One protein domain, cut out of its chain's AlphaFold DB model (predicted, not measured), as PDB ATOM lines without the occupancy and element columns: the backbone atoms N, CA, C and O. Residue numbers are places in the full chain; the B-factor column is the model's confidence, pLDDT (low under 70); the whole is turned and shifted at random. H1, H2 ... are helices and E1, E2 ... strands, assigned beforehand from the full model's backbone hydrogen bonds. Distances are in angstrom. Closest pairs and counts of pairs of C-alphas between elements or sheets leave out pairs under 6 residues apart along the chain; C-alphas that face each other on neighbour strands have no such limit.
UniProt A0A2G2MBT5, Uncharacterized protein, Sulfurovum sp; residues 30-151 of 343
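AT A GLANCE: This is residues 30 to 151 of the 343 residues of an uncharacterized protein of Sulfurovum sp (UniProt A0A2G2MBT5). What shape does this domain make? A strongly curled five-stranded sheet, E6 E5 E4 E3 E7, wraps part of the way round the helix H1, which sits in its hollow. Its other face is partly face to face with a twisted four-stranded sheet, E1 E2 E9 E8, E4 coming over E9, and the short helix H2 sits at one end, where both sheets come close. What is it made of, and how large is it? The printed part has 122 residues, with nine named strands and two named helices in the order E1 E2 E3 E4 E5 E6 H1 E7 H2 E8 E9; both sheets are antiparallel throughout and the class is mostly strand. It is compact, with a radius of gyration of the C-alphas of 14.0 A and spans of 46 by 37 by 26 A.

IN THESE COORDINATES: Where are the strands of the larger sheet? E3 is residues 60 to 65, E4 is residues 70 to 77 and 22.0 A long, E5 is residues 80 to 85, E6 is residues 94 to 97, and E7 is residues 116 to 118. C-alpha 70, where E4 begins, is at (121.229, 141.798, 155.458). Where is the other sheet? E1, residues 30 to 36, begins with C-alpha 30 at (109.551, 144.168, 150.667) and is 17.3 A long; E2, residues 39 to 47, is 26.0 A long. E8, residues 127 to 136, is 24.0 A long and bends by 72 degrees at residue 133; E9, residues 139 to 148, is 26.9 A long and ends with C-alpha 148 at (115.824, 144.515, 162.680). Where are the helices? H1 is residues 104 to 113, 14.6 A long, and H2 is residues 122 to 125, 5.4 A long.

HOW THE PARTS SIT: How is the larger sheet joined? E3 E4 E5 E6 form a meander, each strand the antiparallel neighbour of the one before, with N 72 and O 63 at 2.8 A, N 82 and O 75 at 2.9 A, and N 96 and O 81 at 2.7 A. E7, an edge strand, is antiparallel to E3 at 133 degrees, with N 64 and O 117 at 2.8 A; E6 is the other edge strand. Where are H1 and H2? H1 is on one face of this sheet, two layers, a helix layer and a sheet layer; its closest C-alphas to E5 are those of Ala 107 and Tyr 81, 6.9 A apart. H2 only grazes both sheets. Every O i to N i+4 pair of H1 is within hydrogen-bond range, and H2 is too short for such a pair. How is the second sheet joined? E1 and E2 form a hairpin with N 33 and O 41 at 2.8 A, E2 and E9 have N 42 and O 146 at 2.8 A, and the hairpin of E8 and E9 has N 143 and O 132 at 2.8 A. How do the sheets meet? E4 and E9 are near each other, with 5 pairs of C-alphas within 10 A. The closest C-alphas of E1 and E5 are those of Val 30 and Asn 85, 7.4 A apart.

THE WHOLE: How far does it reach? The two C-alphas farthest apart, those of Pro 37 and Arg 100, are 45.8 A apart. Are there cuts or long links? The printed part has no cut; the link from E2 to E3, residues 48 to 59, is long and has no named element. How confident is the model? The mean pLDDT of the printed part is 96.1, and no printed residue is under 70.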
ATOM      1  N   VAL A  30     109.321 143.803 149.269       96.94
ATOM      2  CA  VAL A  30     109.551 144.168 150.667       96.94
ATOM      3  C   VAL A  30     109.299 145.666 150.810       96.94
ATOM      4  O   VAL A  30     109.786 146.465 150.014       96.94
ATOM      5  N   THR A  31     108.518 146.056 151.808       96.56
ATOM      6  CA  THR A  31     108.147 147.441 152.095       96.56
ATOM      7  C   THR A  31     108.575 147.828 153.508       96.56
ATOM      8  O   THR A  31     108.676 146.989 154.406       96.56
ATOM      9  N   VAL A  32     108.864 149.115 153.712       96.44
ATOM     10  CA  VAL A  32     109.148 149.663 155.045       96.44
ATOM     11  C   VAL A  32     107.824 149.953 155.738       96.44
ATOM     12  O   VAL A  32     107.027 150.737 155.237       96.44
ATOM     13  N   VAL A  33     107.607 149.352 156.906       95.94
ATOM     14  CA  VAL A  33     106.445 149.646 157.759       95.94
ATOM     15  C   VAL A  33     106.778 150.744 158.759       95.94
ATOM     16  O   VAL A  33     105.981 151.644 158.994       95.94
ATOM     17  N   LYS A  34     107.948 150.650 159.400       95.75
ATOM     18  CA  LYS A  34     108.374 151.605 160.426       95.75
ATOM     19  C   LYS A  34     109.887 151.704 160.473       95.75
ATOM     20  O   LYS A  34     110.582 150.691 160.429       95.75
ATOM     21  N   TYR A  35     110.385 152.921 160.651       96.00
ATOM     22  CA  TYR A  35     111.808 153.186 160.807       96.00
ATOM     23  C   TYR A  35     112.061 154.021 162.062       96.00
ATOM     24  O   TYR A  35     111.422 155.045 162.283       96.00
ATOM     25  N   THR A  36     112.988 153.571 162.902       95.56
ATOM     26  CA  THR A  36     113.493 154.310 164.066       95.56
ATOM     27  C   THR A  36     115.016 154.157 164.131       95.56
ATOM     28  O   THR A  36     115.544 153.198 163.564       95.56
ATOM     29  N   PRO A  37     115.746 155.010 164.876       96.25
ATOM     30  CA  PRO A  37     117.210 154.918 164.964       96.25
ATOM     31  C   PRO A  37     117.760 153.561 165.442       96.25
ATOM     32  O   PRO A  37     118.928 153.254 165.205       96.25
ATOM     33  N   TYR A  38     116.929 152.761 166.124       97.50
ATOM     34  CA  TYR A  38     117.314 151.511 166.788       97.50
ATOM     35  C   TYR A  38     116.506 150.287 166.344       97.50
ATOM     36  O   TYR A  38     116.773 149.184 166.821       97.50
ATOM     37  N   MET A  39     115.505 150.471 165.485       97.81
ATOM     38  CA  MET A  39     114.677 149.382 164.978       97.81
ATOM     39  C   MET A  39     114.107 149.734 163.610       97.81
ATOM     40  O   MET A  39     113.494 150.795 163.454       97.81
ATOM     41  N   LYS A  40     114.282 148.824 162.652       98.06
ATOM     42  CA  LYS A  40     113.628 148.880 161.342       98.06
ATOM     43  C   LYS A  40     112.606 147.760 161.256       98.06
ATOM     44  O   LYS A  40     112.894 146.642 161.669       98.06
ATOM     45  N   HIS A  41     111.431 148.052 160.723       98.12
ATOM     46  CA  HIS A  41     110.368 147.083 160.514       98.12
ATOM     47  C   HIS A  41     110.028 147.032 159.031       98.12
ATOM     48  O   HIS A  41     109.556 148.022 158.464       98.12
ATOM     49  N   HIS A  42     110.243 145.868 158.434       98.12
ATOM     50  CA  HIS A  42     109.902 145.572 157.055       98.12
ATOM     51  C   HIS A  42     108.784 144.541 156.992       98.12
ATOM     52  O   HIS A  42     108.653 143.689 157.876       98.12
ATOM     53  N   ARG A  43     107.997 144.616 155.925       97.94
ATOM     54  CA  ARG A  43     106.911 143.687 155.634       97.94
ATOM     55  C   ARG A  43     106.978 143.263 154.178       97.94
ATOM     56  O   ARG A  43     107.332 144.060 153.320       97.94
ATOM     57  N   ALA A  44     106.623 142.022 153.895       98.06
ATOM     58  CA  ALA A  44     106.492 141.527 152.536       98.06
ATOM     59  C   ALA A  44     105.278 140.610 152.424       98.06
ATOM     60  O   ALA A  44     105.050 139.768 153.293       98.06
ATOM     61  N   PHE A  45     104.527 140.752 151.335       97.56
ATOM     62  CA  PHE A  45     103.467 139.822 150.953       97.56
ATOM     63  C   PHE A  45     103.984 138.962 149.804       97.56
ATOM     64  O   PHE A  45     103.891 139.345 148.640       97.56
ATOM     65  N   LEU A  46     104.581 137.815 150.124       97.25
ATOM     66  CA  LEU A  46     105.203 136.945 149.123       97.25
ATOM     67  C   LEU A  46     104.175 135.932 148.623       97.25
ATOM     68  O   LEU A  46     103.621 135.191 149.434       97.25
ATOM     69  N   SER A  47     103.897 135.874 147.319       95.88
ATOM     70  CA  SER A  47     102.944 134.887 146.793       95.88
ATOM     71  C   SER A  47     103.402 133.470 147.148       95.88
ATOM     72  O   SER A  47     104.570 133.101 146.952       95.88
ATOM     73  N   ARG A  48     102.460 132.691 147.698       95.56
ATOM     74  CA  ARG A  48     102.671 131.287 148.078       95.56
ATOM     75  C   ARG A  48     102.101 130.307 147.059       95.56
ATOM     76  O   ARG A  48     102.090 129.102 147.324       95.56
ATOM     77  N   ASP A  49     101.629 130.807 145.924       92.25
ATOM     78  CA  ASP A  49     101.177 129.958 144.834       92.25
ATOM     79  C   ASP A  49     102.367 129.143 144.315       92.25
ATOM     80  O   ASP A  49     103.481 129.647 144.147       92.25
ATOM     81  N   HIS A  50     102.153 127.836 144.158       94.19
ATOM     82  CA  HIS A  50     103.186 126.872 143.762       94.19
ATOM     83  C   HIS A  50     104.438 126.844 144.662       94.19
ATOM     84  O   HIS A  50     105.515 126.441 144.209       94.19
ATOM     85  N   LEU A  51     104.318 127.253 145.930       96.06
ATOM     86  CA  LEU A  51     105.417 127.189 146.889       96.06
ATOM     87  C   LEU A  51     105.754 125.730 147.233       96.06
ATOM     88  O   LEU A  51     104.916 124.980 147.737       96.06
ATOM     89  N   LYS A  52     107.005 125.346 146.987       96.19
ATOM     90  CA  LYS A  52     107.538 123.999 147.196       96.19
ATOM     91  C   LYS A  52     108.385 123.923 148.463       96.19
ATOM     92  O   LYS A  52     108.955 124.912 148.922       96.19
ATOM     93  N   VAL A  53     108.502 122.714 149.002       96.38
ATOM     94  CA  VAL A  53     109.442 122.405 150.085       96.38
ATOM     95  C   VAL A  53     110.884 122.578 149.583       96.38
ATOM     96  O   VAL A  53     111.197 122.253 148.436       96.38
ATOM     97  N   ILE A  54     111.757 123.116 150.438       95.06
ATOM     98  CA  ILE A  54     113.186 123.321 150.164       95.06
ATOM     99  C   ILE A  54     114.029 122.275 150.893       95.06
ATOM    100  O   ILE A  54     114.793 121.553 150.258       95.06
ATOM    101  N   LYS A  55     113.913 122.213 152.225       93.81
ATOM    102  CA  LYS A  55     114.711 121.333 153.088       93.81
ATOM    103  C   LYS A  55     113.905 120.969 154.334       93.81
ATOM    104  O   LYS A  55     113.295 121.852 154.928       93.81
ATOM    105  N   ASN A  56     113.942 119.697 154.742       92.88
ATOM    106  CA  ASN A  56     113.328 119.191 155.980       92.88
ATOM    107  C   ASN A  56     111.844 119.590 156.137       92.88
ATOM    108  O   ASN A  56     111.444 120.082 157.185       92.88
ATOM    109  N   GLY A  57     111.044 119.500 155.068       93.56
ATOM    110  CA  GLY A  57     109.632 119.925 155.087       93.56
ATOM    111  C   GLY A  57     109.402 121.447 155.074       93.56
ATOM    112  O   GLY A  57     108.306 121.903 154.753       93.56
ATOM    113  N   GLY A  58     110.432 122.258 155.334       95.19
ATOM    114  CA  GLY A  58     110.355 123.717 155.331       95.19
ATOM    115  C   GLY A  58     110.182 124.303 153.928       95.19
ATOM    116  O   GLY A  58     110.890 123.929 152.989       95.19
ATOM    117  N   LYS A  59     109.259 125.261 153.783       97.00
ATOM    118  CA  LYS A  59     108.967 125.960 152.514       97.00
ATOM    119  C   LYS A  59     109.839 127.194 152.259       97.00
ATOM    120  O   LYS A  59     109.787 127.776 151.179       97.00
ATOM    121  N   TYR A  60     110.626 127.598 153.251       97.75
ATOM    122  CA  TYR A  60     111.526 128.739 153.170       97.75
ATOM    123  C   TYR A  60     112.786 128.506 154.005       97.75
ATOM    124  O   TYR A  60     112.786 127.696 154.932       97.75
ATOM    125  N   LEU A  61     113.860 129.224 153.674       97.75
ATOM    126  CA  LEU A  61     115.101 129.255 154.451       97.75
ATOM    127  C   LEU A  61     115.530 130.699 154.696       97.75
ATOM    128  O   LEU A  61     115.395 131.542 153.810       97.75
ATOM    129  N   TYR A  62     116.106 130.966 155.866       98.44
ATOM    130  CA  TYR A  62     116.749 132.247 156.136       98.44
ATOM    131  C   TYR A  62     118.216 132.207 155.743       98.44
ATOM    132  O   TYR A  62     118.963 131.288 156.102       98.44
ATOM    133  N   LEU A  63     118.627 133.230 155.007       98.50
ATOM    134  CA  LEU A  63     120.013 133.477 154.660       98.50
ATOM    135  C   LEU A  63     120.416 134.849 155.193       98.50
ATOM    136  O   LEU A  63     119.583 135.731 155.373       98.50
ATOM    137  N   TYR A  64     121.702 135.024 155.455       98.69
ATOM    138  CA  TYR A  64     122.237 136.253 156.013       98.69
ATOM    139  C   TYR A  64     123.550 136.634 155.338       98.69
ATOM    140  O   TYR A  64     124.434 135.787 155.162       98.69
ATOM    141  N   HIS A  65     123.676 137.907 154.981       98.44
ATOM    142  CA  HIS A  65     124.872 138.479 154.383       98.44
ATOM    143  C   HIS A  65     125.715 139.180 155.452       98.44
ATOM    144  O   HIS A  65     125.410 140.293 155.879       98.44
ATOM    145  N   GLN A  66     126.806 138.549 155.894       97.00
ATOM    146  CA  GLN A  66     127.573 139.019 157.059       97.00
ATOM    147  C   GLN A  66     128.188 140.413 156.883       97.00
ATOM    148  O   GLN A  66     128.216 141.168 157.851       97.00
ATOM    149  N   LYS A  67     128.662 140.752 155.678       97.00
ATOM    150  CA  LYS A  67     129.314 142.043 155.399       97.00
ATOM    151  C   LYS A  67     128.316 143.205 155.359       97.00
ATOM    152  O   LYS A  67     128.642 144.293 155.812       97.00
ATOM    153  N   ASN A  68     127.103 142.947 154.875       97.00
ATOM    154  CA  ASN A  68     126.074 143.982 154.702       97.00
ATOM    155  C   ASN A  68     125.078 144.012 155.865       97.00
ATOM    156  O   ASN A  68     124.326 144.967 155.999       97.00
ATOM    157  N   ASN A  69     125.092 142.984 156.723       96.88
ATOM    158  CA  ASN A  69     124.116 142.797 157.792       96.88
ATOM    159  C   ASN A  69     122.668 142.676 157.259       96.88
ATOM    160  O   ASN A  69     121.706 143.122 157.881       96.88
ATOM    161  N   ASP A  70     122.520 142.001 156.115       97.00
ATOM    162  CA  ASP A  70     121.229 141.798 155.458       97.00
ATOM    163  C   ASP A  70     120.643 140.430 155.784       97.00
ATOM    164  O   ASP A  70     121.303 139.398 155.621       97.00
ATOM    165  N   LEU A  71     119.380 140.416 156.204       98.56
ATOM    166  CA  LEU A  71     118.592 139.202 156.338       98.56
ATOM    167  C   LEU A  71     117.799 138.976 155.055       98.56
ATOM    168  O   LEU A  71     117.129 139.879 154.566       98.56
ATOM    169  N   ALA A  72     117.802 137.747 154.555       98.50
ATOM    170  CA  ALA A  72     117.023 137.354 153.395       98.50
ATOM    171  C   ALA A  72     116.205 136.085 153.651       98.50
ATOM    172  O   ALA A  72     116.558 135.245 154.487       98.50
ATOM    173  N   ILE A  73     115.119 135.934 152.895       98.50
ATOM    174  CA  ILE A  73     114.297 134.723 152.859       98.50
ATOM    175  C   ILE A  73     114.335 134.112 151.459       98.50
ATOM    176  O   ILE A  73     114.114 134.787 150.455       98.50
ATOM    177  N   LEU A  74     114.658 132.824 151.402       98.31
ATOM    178  CA  LEU A  74     114.718 132.033 150.182       98.31
ATOM    179  C   LEU A  74     113.437 131.220 150.035       98.31
ATOM    180  O   LEU A  74     113.123 130.420 150.917       98.31
ATOM    181  N   LEU A  75     112.752 131.380 148.905       97.75
ATOM    182  CA  LEU A  75     111.568 130.610 148.526       97.75
ATOM    183  C   LEU A  75     111.851 129.749 147.289       97.75
ATOM    184  O   LEU A  75     112.657 130.128 146.441       97.75
ATOM    185  N   HIS A  76     111.156 128.617 147.157       97.06
ATOM    186  CA  HIS A  76     111.158 127.798 145.940       97.06
ATOM    187  C   HIS A  76     109.757 127.779 145.333       97.06
ATOM    188  O   HIS A  76     108.846 127.170 145.886       97.06
ATOM    189  N   ARG A  77     109.575 128.442 144.191       94.69
ATOM    190  CA  ARG A  77     108.277 128.551 143.509       94.69
ATOM    191  C   ARG A  77     108.473 128.655 142.005       94.69
ATOM    192  O   ARG A  77     109.525 129.101 141.565       94.69
ATOM    193  N   ASN A  78     107.495 128.241 141.205       91.69
ATOM    194  CA  ASN A  78     107.522 128.383 139.738       91.69
ATOM    195  C   ASN A  78     108.836 127.916 139.072       91.69
ATOM    196  O   ASN A  78     109.354 128.584 138.183       91.69
ATOM    197  N   LYS A  79     109.402 126.781 139.518       92.75
ATOM    198  CA  LYS A  79     110.687 126.237 139.012       92.75
ATOM    199  C   LYS A  79     111.863 127.229 139.148       92.75
ATOM    200  O   LYS A  79     112.778 127.264 138.323       92.75
ATOM    201  N   GLN A  80     111.843 128.058 140.186       95.88
ATOM    202  CA  GLN A  80     112.934 128.962 140.526       95.88
ATOM    203  C   GLN A  80     113.079 129.112 142.041       95.88
ATOM    204  O   GLN A  80     112.114 129.052 142.805       95.88
ATOM    205  N   TYR A  81     114.314 129.322 142.469       97.38
ATOM    206  CA  TYR A  81     114.634 129.791 143.807       97.38
ATOM    207  C   TYR A  81     114.667 131.314 143.781       97.38
ATOM    208  O   TYR A  81     115.363 131.883 142.951       97.38
ATOM    209  N   VAL A  82     113.927 131.978 144.661       97.69
ATOM    210  CA  VAL A  82     113.884 133.443 144.717       97.69
ATOM    211  C   VAL A  82     114.313 133.892 146.104       97.69
ATOM    212  O   VAL A  82     113.723 133.471 147.101       97.69
ATOM    213  N   LEU A  83     115.361 134.713 146.163       98.25
ATOM    214  CA  LEU A  83     115.873 135.290 147.400       98.25
ATOM    215  C   LEU A  83     115.370 136.731 147.543       98.25
ATOM    216  O   LEU A  83     115.655 137.574 146.695       98.25
ATOM    217  N   TYR A  84     114.650 137.008 148.626       98.38
ATOM    218  CA  TYR A  84     114.146 138.340 148.960       98.38
ATOM    219  C   TYR A  84     114.973 138.933 150.094       98.38
ATOM    220  O   TYR A  84     115.096 138.295 151.141       98.38
ATOM    221  N   ASN A  85     115.512 140.141 149.911       98.19
ATOM    222  CA  ASN A  85     116.196 140.865 150.978       98.19
ATOM    223  C   ASN A  85     115.157 141.536 151.895       98.19
ATOM    224  O   ASN A  85     114.424 142.420 151.471       98.19
ATOM    225  N   LEU A  86     115.089 141.095 153.151       98.19
ATOM    226  CA  LEU A  86     114.181 141.608 154.182       98.19
ATOM    227  C   LEU A  86     114.750 142.823 154.938       98.19
ATOM    228  O   LEU A  86     114.045 143.397 155.768       98.19
ATOM    229  N   SER A  87     116.009 143.191 154.693       96.56
ATOM    230  CA  SER A  87     116.687 144.359 155.271       96.56
ATOM    231  C   SER A  87     116.755 145.551 154.312       96.56
ATOM    232  O   SER A  87     116.774 146.689 154.784       96.56
ATOM    233  N   ASP A  88     116.772 145.304 152.998       96.06
ATOM    234  CA  ASP A  88     116.815 146.338 151.960       96.06
ATOM    235  C   ASP A  88     115.635 146.210 150.973       96.06
ATOM    236  O   ASP A  88     115.687 145.409 150.035       96.06
ATOM    237  N   PRO A  89     114.575 147.022 151.136       94.00
ATOM    238  CA  PRO A  89     113.398 146.994 150.270       94.00
ATOM    239  C   PRO A  89     113.654 147.539 148.857       94.00
ATOM    240  O   PRO A  89     112.814 147.361 147.972       94.00
ATOM    241  N   LYS A  90     114.780 148.232 148.625       95.38
ATOM    242  CA  LYS A  90     115.150 148.728 147.292       95.38
ATOM    243  C   LYS A  90     115.784 147.629 146.446       95.38
ATOM    244  O   LYS A  90     115.705 147.685 145.217       95.38
ATOM    245  N   GLN A  91     116.389 146.627 147.082       95.88
ATOM    246  CA  GLN A  91     116.995 145.513 146.376       95.88
ATOM    247  C   GLN A  91     115.911 144.623 145.756       95.88
ATOM    248  O   GLN A  91     115.053 144.064 146.439       95.88
ATOM    249  N   LYS A  92     115.975 144.453 144.431       95.75
ATOM    250  CA  LYS A  92     115.100 143.520 143.716       95.75
ATOM    251  C   LYS A  92     115.370 142.086 144.176       95.75
ATOM    252  O   LYS A  92     116.513 141.713 144.444       95.75
ATOM    253  N   ALA A  93     114.314 141.275 144.217       96.88
ATOM    254  CA  ALA A  93     114.437 139.851 144.494       96.88
ATOM    255  C   ALA A  93     115.388 139.187 143.485       96.88
ATOM    256  O   ALA A  93     115.383 139.535 142.303       96.88
ATOM    257  N   LEU A  94     116.196 138.235 143.949       97.12
ATOM    258  CA  LEU A  94     117.202 137.554 143.134       97.12
ATOM    259  C   LEU A  94     116.678 136.173 142.712       97.12
ATOM    260  O   LEU A  94     116.681 135.249 143.537       97.12
ATOM    261  N   PRO A  95     116.200 136.004 141.465       96.88
ATOM    262  CA  PRO A  95     115.741 134.717 140.969       96.88
ATOM    263  C   PRO A  95     116.911 133.845 140.497       96.88
ATOM    264  O   PRO A  95     117.863 134.308 139.873       96.88
ATOM    265  N   LEU A  96     116.795 132.542 140.725       96.25
ATOM    266  CA  LEU A  96     117.683 131.513 140.211       96.25
ATOM    267  C   LEU A  96     116.839 130.375 139.632       96.25
ATOM    268  O   LEU A  96     116.207 129.610 140.364       96.25
ATOM    269  N   LYS A  97     116.840 130.252 138.302       93.88
ATOM    270  CA  LYS A  97     116.084 129.212 137.590       93.88
ATOM    271  C   LYS A  97     116.572 127.810 137.979       93.88
ATOM    272  O   LYS A  97     117.777 127.544 138.009       93.88
ATOM    273  N   THR A  98     115.643 126.891 138.235       89.25
ATOM    274  CA  THR A  98     115.970 125.477 138.468       89.25
ATOM    275  C   THR A  98     116.033 124.731 137.140       89.25
ATOM    276  O   THR A  98     115.046 124.708 136.406       89.25
ATOM    277  N   LYS A  99     117.163 124.080 136.843       89.19
ATOM    278  CA  LYS A  99     117.224 123.011 135.831       89.19
ATOM    279  C   LYS A  99     116.739 121.697 136.458       89.19
ATOM    280  O   LYS A  99     116.778 121.581 137.682       89.19
ATOM    281  N   ARG A 100     116.329 120.705 135.648       77.75
ATOM    282  CA  ARG A 100     115.821 119.391 136.124       77.75
ATOM    283  C   ARG A 100     116.704 118.751 137.209       77.75
ATOM    284  O   ARG A 100     116.171 118.187 138.155       77.75
ATOM    285  N   ASN A 101     118.024 118.939 137.128       78.25
ATOM    286  CA  ASN A 101     118.991 118.307 138.033       78.25
ATOM    287  C   ASN A 101     119.503 119.240 139.151       78.25
ATOM    288  O   ASN A 101     120.303 118.825 139.992       78.25
ATOM    289  N   ASN A 102     119.061 120.502 139.194       82.56
ATOM    290  CA  ASN A 102     119.549 121.462 140.185       82.56
ATOM    291  C   ASN A 102     118.838 121.251 141.525       82.56
ATOM    292  O   ASN A 102     117.749 121.774 141.757       82.56
ATOM    293  N   LYS A 103     119.494 120.527 142.437       87.56
ATOM    294  CA  LYS A 103     119.083 120.436 143.846       87.56
ATOM    295  C   LYS A 103     119.187 121.809 144.529       87.56
ATOM    296  O   LYS A 103     119.968 122.667 144.114       87.56
ATOM    297  N   TYR A 104     118.471 122.002 145.639       93.00
ATOM    298  CA  TYR A 104     118.530 123.250 146.421       93.00
ATOM    299  C   TYR A 104     119.958 123.602 146.888       93.00
ATOM    300  O   TYR A 104     120.279 124.773 147.088       93.00
ATOM    301  N   THR A 105     120.841 122.607 147.023       94.19
ATOM    302  CA  THR A 105     122.263 122.794 147.344       94.19
ATOM    303  C   THR A 105     122.988 123.658 146.312       94.19
ATOM    304  O   THR A 105     123.826 124.477 146.691       94.19
ATOM    305  N   TYR A 106     122.625 123.552 145.027       95.06
ATOM    306  CA  TYR A 106     123.136 124.428 143.973       95.06
ATOM    307  C   TYR A 106     122.732 125.882 144.228       95.06
ATOM    308  O   TYR A 106     123.578 126.773 144.187       95.06
ATOM    309  N   ALA A 107     121.463 126.122 144.577       95.81
ATOM    310  CA  ALA A 107     120.983 127.460 144.908       95.81
ATOM    311  C   ALA A 107     121.726 128.057 146.108       95.81
ATOM    312  O   ALA A 107     122.190 129.193 146.044       95.81
ATOM    313  N   LEU A 108     121.931 127.270 147.168       97.12
ATOM    314  CA  LEU A 108     122.707 127.708 148.329       97.12
ATOM    315  C   LEU A 108     124.167 128.021 147.973       97.12
ATOM    316  O   LEU A 108     124.705 129.005 148.472       97.12
ATOM    317  N   LYS A 109     124.809 127.234 147.096       97.44
ATOM    318  CA  LYS A 109     126.177 127.513 146.621       97.44
ATOM    319  C   LYS A 109     126.233 128.824 145.833       97.44
ATOM    320  O   LYS A 109     127.145 129.618 146.059       97.44
ATOM    321  N   SER A 110     125.251 129.076 144.967       96.94
ATOM    322  CA  SER A 110     125.136 130.327 144.209       96.94
ATOM    323  C   SER A 110     124.965 131.536 145.131       96.94
ATOM    324  O   SER A 110     125.736 132.485 145.034       96.94
ATOM    325  N   PHE A 111     124.044 131.481 146.097       97.69
ATOM    326  CA  PHE A 111     123.852 132.579 147.052       97.69
ATOM    327  C   PHE A 111     125.033 132.747 148.023       97.69
ATOM    328  O   PHE A 111     125.368 133.875 148.375       97.69
ATOM    329  N   LYS A 112     125.744 131.667 148.378       97.88
ATOM    330  CA  LYS A 112     126.986 131.738 149.169       97.88
ATOM    331  C   LYS A 112     128.081 132.534 148.464       97.88
ATOM    332  O   LYS A 112     128.794 133.275 149.136       97.88
ATOM    333  N   ARG A 113     128.205 132.413 147.136       97.81
ATOM    334  CA  ARG A 113     129.133 133.234 146.332       97.81
ATOM    335  C   ARG A 113     128.756 134.715 146.354       97.81
ATOM    336  O   ARG A 113     129.641 135.555 146.356       97.81
ATOM    337  N   LEU A 114     127.463 135.015 146.467       97.44
ATOM    338  CA  LEU A 114     126.941 136.367 146.691       97.44
ATOM    339  C   LEU A 114     127.009 136.802 148.168       97.44
ATOM    340  O   LEU A 114     126.387 137.789 148.532       97.44
ATOM    341  N   GLY A 115     127.702 136.051 149.034       97.81
ATOM    342  CA  GLY A 115     127.911 136.374 150.449       97.81
ATOM    343  C   GLY A 115     126.796 135.941 151.409       97.81
ATOM    344  O   GLY A 115     126.952 136.068 152.627       97.81
ATOM    345  N   TYR A 116     125.702 135.369 150.905       98.44
ATOM    346  CA  TYR A 116     124.579 134.907 151.720       98.44
ATOM    347  C   TYR A 116     124.811 133.497 152.268       98.44
ATOM    348  O   TYR A 116     124.970 132.532 151.521       98.44
ATOM    349  N   ARG A 117     124.775 133.344 153.594       98.38
ATOM    350  CA  ARG A 117     124.919 132.045 154.271       98.38
ATOM    351  C   ARG A 117     123.641 131.679 155.009       98.38
ATOM    352  O   ARG A 117     123.001 132.547 155.594       98.38
ATOM    353  N   THR A 118     123.276 130.401 155.009       97.94
ATOM    354  CA  THR A 118     122.131 129.909 155.785       97.94
ATOM    355  C   THR A 118     122.354 130.134 157.275       97.94
ATOM    356  O   THR A 118     123.454 129.884 157.774       97.94
ATOM    357  N   ILE A 119     121.309 130.543 157.985       97.88
ATOM    358  CA  ILE A 119     121.316 130.683 159.443       97.88
ATOM    359  C   ILE A 119     120.218 129.814 160.053       97.88
ATOM    360  O   ILE A 119     119.172 129.613 159.441       97.88
ATOM    361  N   SER A 120     120.455 129.298 161.260       95.19
ATOM    362  CA  SER A 120     119.456 128.509 161.991       95.19
ATOM    363  C   SER A 120     118.328 129.377 162.547       95.19
ATOM    364  O   SER A 120     117.175 128.964 162.533       95.19
ATOM    365  N   SER A 121     118.645 130.590 163.009       96.69
ATOM    366  CA  SER A 121     117.662 131.519 163.568       96.69
ATOM    367  C   SER A 121     118.027 132.983 163.291       96.69
ATOM    368  O   SER A 121     119.144 133.399 163.629       96.69
ATOM    369  N   PRO A 122     117.096 133.797 162.750       98.25
ATOM    370  CA  PRO A 122     117.270 135.245 162.598       98.25
ATOM    371  C   PRO A 122     117.602 135.973 163.912       98.25
ATOM    372  O   PRO A 122     118.350 136.954 163.900       98.25
ATOM    373  N   ALA A 123     117.138 135.454 165.056       97.75
ATOM    374  CA  ALA A 123     117.380 136.042 166.377       97.75
ATOM    375  C   ALA A 123     118.878 136.155 166.702       97.75
ATOM    376  O   ALA A 123     119.323 137.154 167.267       97.75
ATOM    377  N   THR A 124     119.687 135.189 166.251       96.25
ATOM    378  CA  THR A 124     121.152 135.199 166.435       96.25
ATOM    379  C   THR A 124     121.842 136.386 165.758       96.25
ATOM    380  O   THR A 124     122.938 136.785 166.161       96.25
ATOM    381  N   LYS A 125     121.193 136.974 164.748       97.69
ATOM    382  CA  LYS A 125     121.650 138.156 164.012       97.69
ATOM    383  C   LYS A 125     120.903 139.428 164.420       97.69
ATOM    384  O   LYS A 125     121.112 140.466 163.814       97.69
ATOM    385  N   GLY A 126     120.074 139.381 165.465       97.81
ATOM    386  CA  GLY A 126     119.328 140.542 165.952       97.81
ATOM    387  C   GLY A 126     118.070 140.858 165.149       97.81
ATOM    388  O   GLY A 126     117.642 142.009 165.139       97.81
ATOM    389  N   PHE A 127     117.473 139.858 164.498       98.50
ATOM    390  CA  PHE A 127     116.202 139.996 163.795       98.50
ATOM    391  C   PHE A 127     115.103 139.208 164.500       98.50
ATOM    392  O   PHE A 127     115.322 138.082 164.942       98.50
ATOM    393  N   ILE A 128     113.899 139.771 164.544       98.38
ATOM    394  CA  ILE A 128     112.678 139.020 164.847       98.38
ATOM    395  C   ILE A 128     111.878 138.920 163.569       98.38
ATOM    396  O   ILE A 128     111.569 139.942 162.959       98.38
ATOM    397  N   VAL A 129     111.558 137.693 163.181       98.25
ATOM    398  CA  VAL A 129     110.790 137.424 161.973       98.25
ATOM    399  C   VAL A 129     109.555 136.628 162.337       98.25
ATOM    400  O   VAL A 129     109.657 135.626 163.044       98.25
ATOM    401  N   SER A 130     108.409 137.054 161.826       98.25
ATOM    402  CA  SER A 130     107.175 136.278 161.825       98.25
ATOM    403  C   SER A 130     106.770 135.995 160.386       98.25
ATOM    404  O   SER A 130     106.847 136.857 159.511       98.25
ATOM    405  N   VAL A 131     106.356 134.755 160.141       98.19
ATOM    406  CA  VAL A 131     105.801 134.322 158.860       98.19
ATOM    407  C   VAL A 131     104.415 133.774 159.143       98.19
ATOM    408  O   VAL A 131     104.261 132.887 159.978       98.19
ATOM    409  N   SER A 132     103.411 134.312 158.466       98.00
ATOM    410  CA  SER A 132     102.025 133.869 158.601       98.00
ATOM    411  C   SER A 132     101.375 133.708 157.232       98.00
ATOM    412  O   SER A 132     101.791 134.312 156.242       98.00
ATOM    413  N   HIS A 133     100.369 132.841 157.153       97.56
ATOM    414  CA  HIS A 133      99.566 132.693 155.946       97.56
ATOM    415  C   HIS A 133      98.482 133.768 155.926       97.56
ATOM    416  O   HIS A 133      97.704 133.868 156.870       97.56
ATOM    417  N   GLN A 134      98.389 134.523 154.835       96.88
ATOM    418  CA  GLN A 134      97.345 135.530 154.665       96.88
ATOM    419  C   GLN A 134      96.814 135.516 153.227       96.88
ATOM    420  O   GLN A 134      97.423 134.940 152.319       96.88
ATOM    421  N   ARG A 135      95.640 136.113 153.016       95.75
ATOM    422  CA  ARG A 135      95.216 136.562 151.689       95.75
ATOM    423  C   ARG A 135      95.406 138.070 151.617       95.75
ATOM    424  O   ARG A 135      94.883 138.784 152.466       95.75
ATOM    425  N   TYR A 136      96.140 138.547 150.620       94.56
ATOM    426  CA  TYR A 136      96.313 139.976 150.367       94.56
ATOM    427  C   TYR A 136      95.748 140.293 148.990       94.56
ATOM    428  O   TYR A 136      96.201 139.719 148.001       94.56
ATOM    429  N   LYS A 137      94.719 141.149 148.940       90.81
ATOM    430  CA  LYS A 137      94.006 141.510 147.701       90.81
ATOM    431  C   LYS A 137      93.586 140.272 146.881       90.81
ATOM    432  O   LYS A 137      93.828 140.185 145.686       90.81
ATOM    433  N   GLY A 138      93.023 139.263 147.556       92.69
ATOM    434  CA  GLY A 138      92.565 138.008 146.941       92.69
ATOM    435  C   GLY A 138      93.650 136.948 146.686       92.69
ATOM    436  O   GLY A 138      93.321 135.765 146.593       92.69
ATOM    437  N   VAL A 139      94.934 137.318 146.668       94.44
ATOM    438  CA  VAL A 139      96.055 136.399 146.404       94.44
ATOM    439  C   VAL A 139      96.511 135.707 147.688       94.44
ATOM    440  O   VAL A 139      96.620 136.331 148.746       94.44
ATOM    441  N   LYS A 140      96.803 134.405 147.612       96.12
ATOM    442  CA  LYS A 140      97.370 133.634 148.727       96.12
ATOM    443  C   LYS A 140      98.838 134.038 148.923       96.12
ATOM    444  O   LYS A 140      99.673 133.820 148.047       96.12
ATOM    445  N   THR A 141      99.187 134.556 150.098       97.31
ATOM    446  CA  THR A 141     100.540 135.052 150.393       97.31
ATOM    447  C   THR A 141     101.103 134.496 151.704       97.31
ATOM    448  O   THR A 141     100.380 134.004 152.578       97.31
ATOM    449  N   LEU A 142     102.429 134.533 151.815       97.81
ATOM    450  CA  LEU A 142     103.158 134.559 153.074       97.81
ATOM    451  C   LEU A 142     103.317 136.027 153.476       97.81
ATOM    452  O   LEU A 142     104.040 136.768 152.806       97.81
ATOM    453  N   LEU A 143     102.663 136.438 154.559       98.00
ATOM    454  CA  LEU A 143     102.993 137.688 155.230       98.00
ATOM    455  C   LEU A 143     104.276 137.451 156.027       98.00
ATOM    456  O   LEU A 143     104.285 136.687 156.994       98.00
ATOM    457  N   VAL A 144     105.353 138.104 155.604       98.50
ATOM    458  CA  VAL A 144     106.644 138.094 156.290       98.50
ATOM    459  C   VAL A 144     106.844 139.455 156.933       98.50
ATOM    460  O   VAL A 144     106.920 140.460 156.232       98.50
ATOM    461  N   GLU A 145     106.959 139.493 158.254       98.44
ATOM    462  CA  GLU A 145     107.341 140.697 158.987       98.44
ATOM    463  C   GLU A 145     108.719 140.496 159.601       98.44
ATOM    464  O   GLU A 145     108.963 139.504 160.284       98.44
ATOM    465  N   ALA A 146     109.629 141.435 159.356       98.56
ATOM    466  CA  ALA A 146     110.996 141.392 159.849       98.56
ATOM    467  C   ALA A 146     111.312 142.678 160.614       98.56
ATOM    468  O   ALA A 146     111.266 143.779 160.066       98.56
ATOM    469  N   LYS A 147     111.650 142.538 161.895       98.56
ATOM    470  CA  LYS A 147     112.097 143.631 162.761       98.56
ATOM    471  C   LYS A 147     113.593 143.489 163.016       98.56
ATOM    472  O   LYS A 147     114.027 142.535 163.663       98.56
ATOM    473  N   GLU A 148     114.374 144.431 162.507       98.44
ATOM    474  CA  GLU A 148     115.824 144.515 162.680       98.44
ATOM    475  C   GLU A 148     116.156 145.305 163.954       98.44
ATOM    476  O   GLU A 148     115.791 146.473 164.065       98.44
ATOM    477  N   TYR A 149     116.897 144.694 164.881       98.50
ATOM    478  CA  TYR A 149     117.393 145.297 166.129       98.50
ATOM    479  C   TYR A 149     118.925 145.258 166.238       98.50
ATOM    480  O   TYR A 149     119.471 145.434 167.323       98.50
ATOM    481  N   THR A 150     119.641 145.018 165.143       97.50
ATOM    482  CA  THR A 150     121.102 144.803 165.075       97.50
ATOM    483  C   THR A 150     121.911 145.857 165.845       97.50
ATOM    484  O   THR A 150     122.699 145.515 166.732       97.50
ATOM    485  N   ARG A 151     121.655 147.145 165.582       97.56
ATOM    486  CA  ARG A 151     122.302 148.277 166.270       97.56
ATOM    487  C   ARG A 151     121.933 148.357 167.751       97.56
ATOM    488  O   ARG A 151     122.787 148.634 168.584       97.56
TER     489      ARG A 151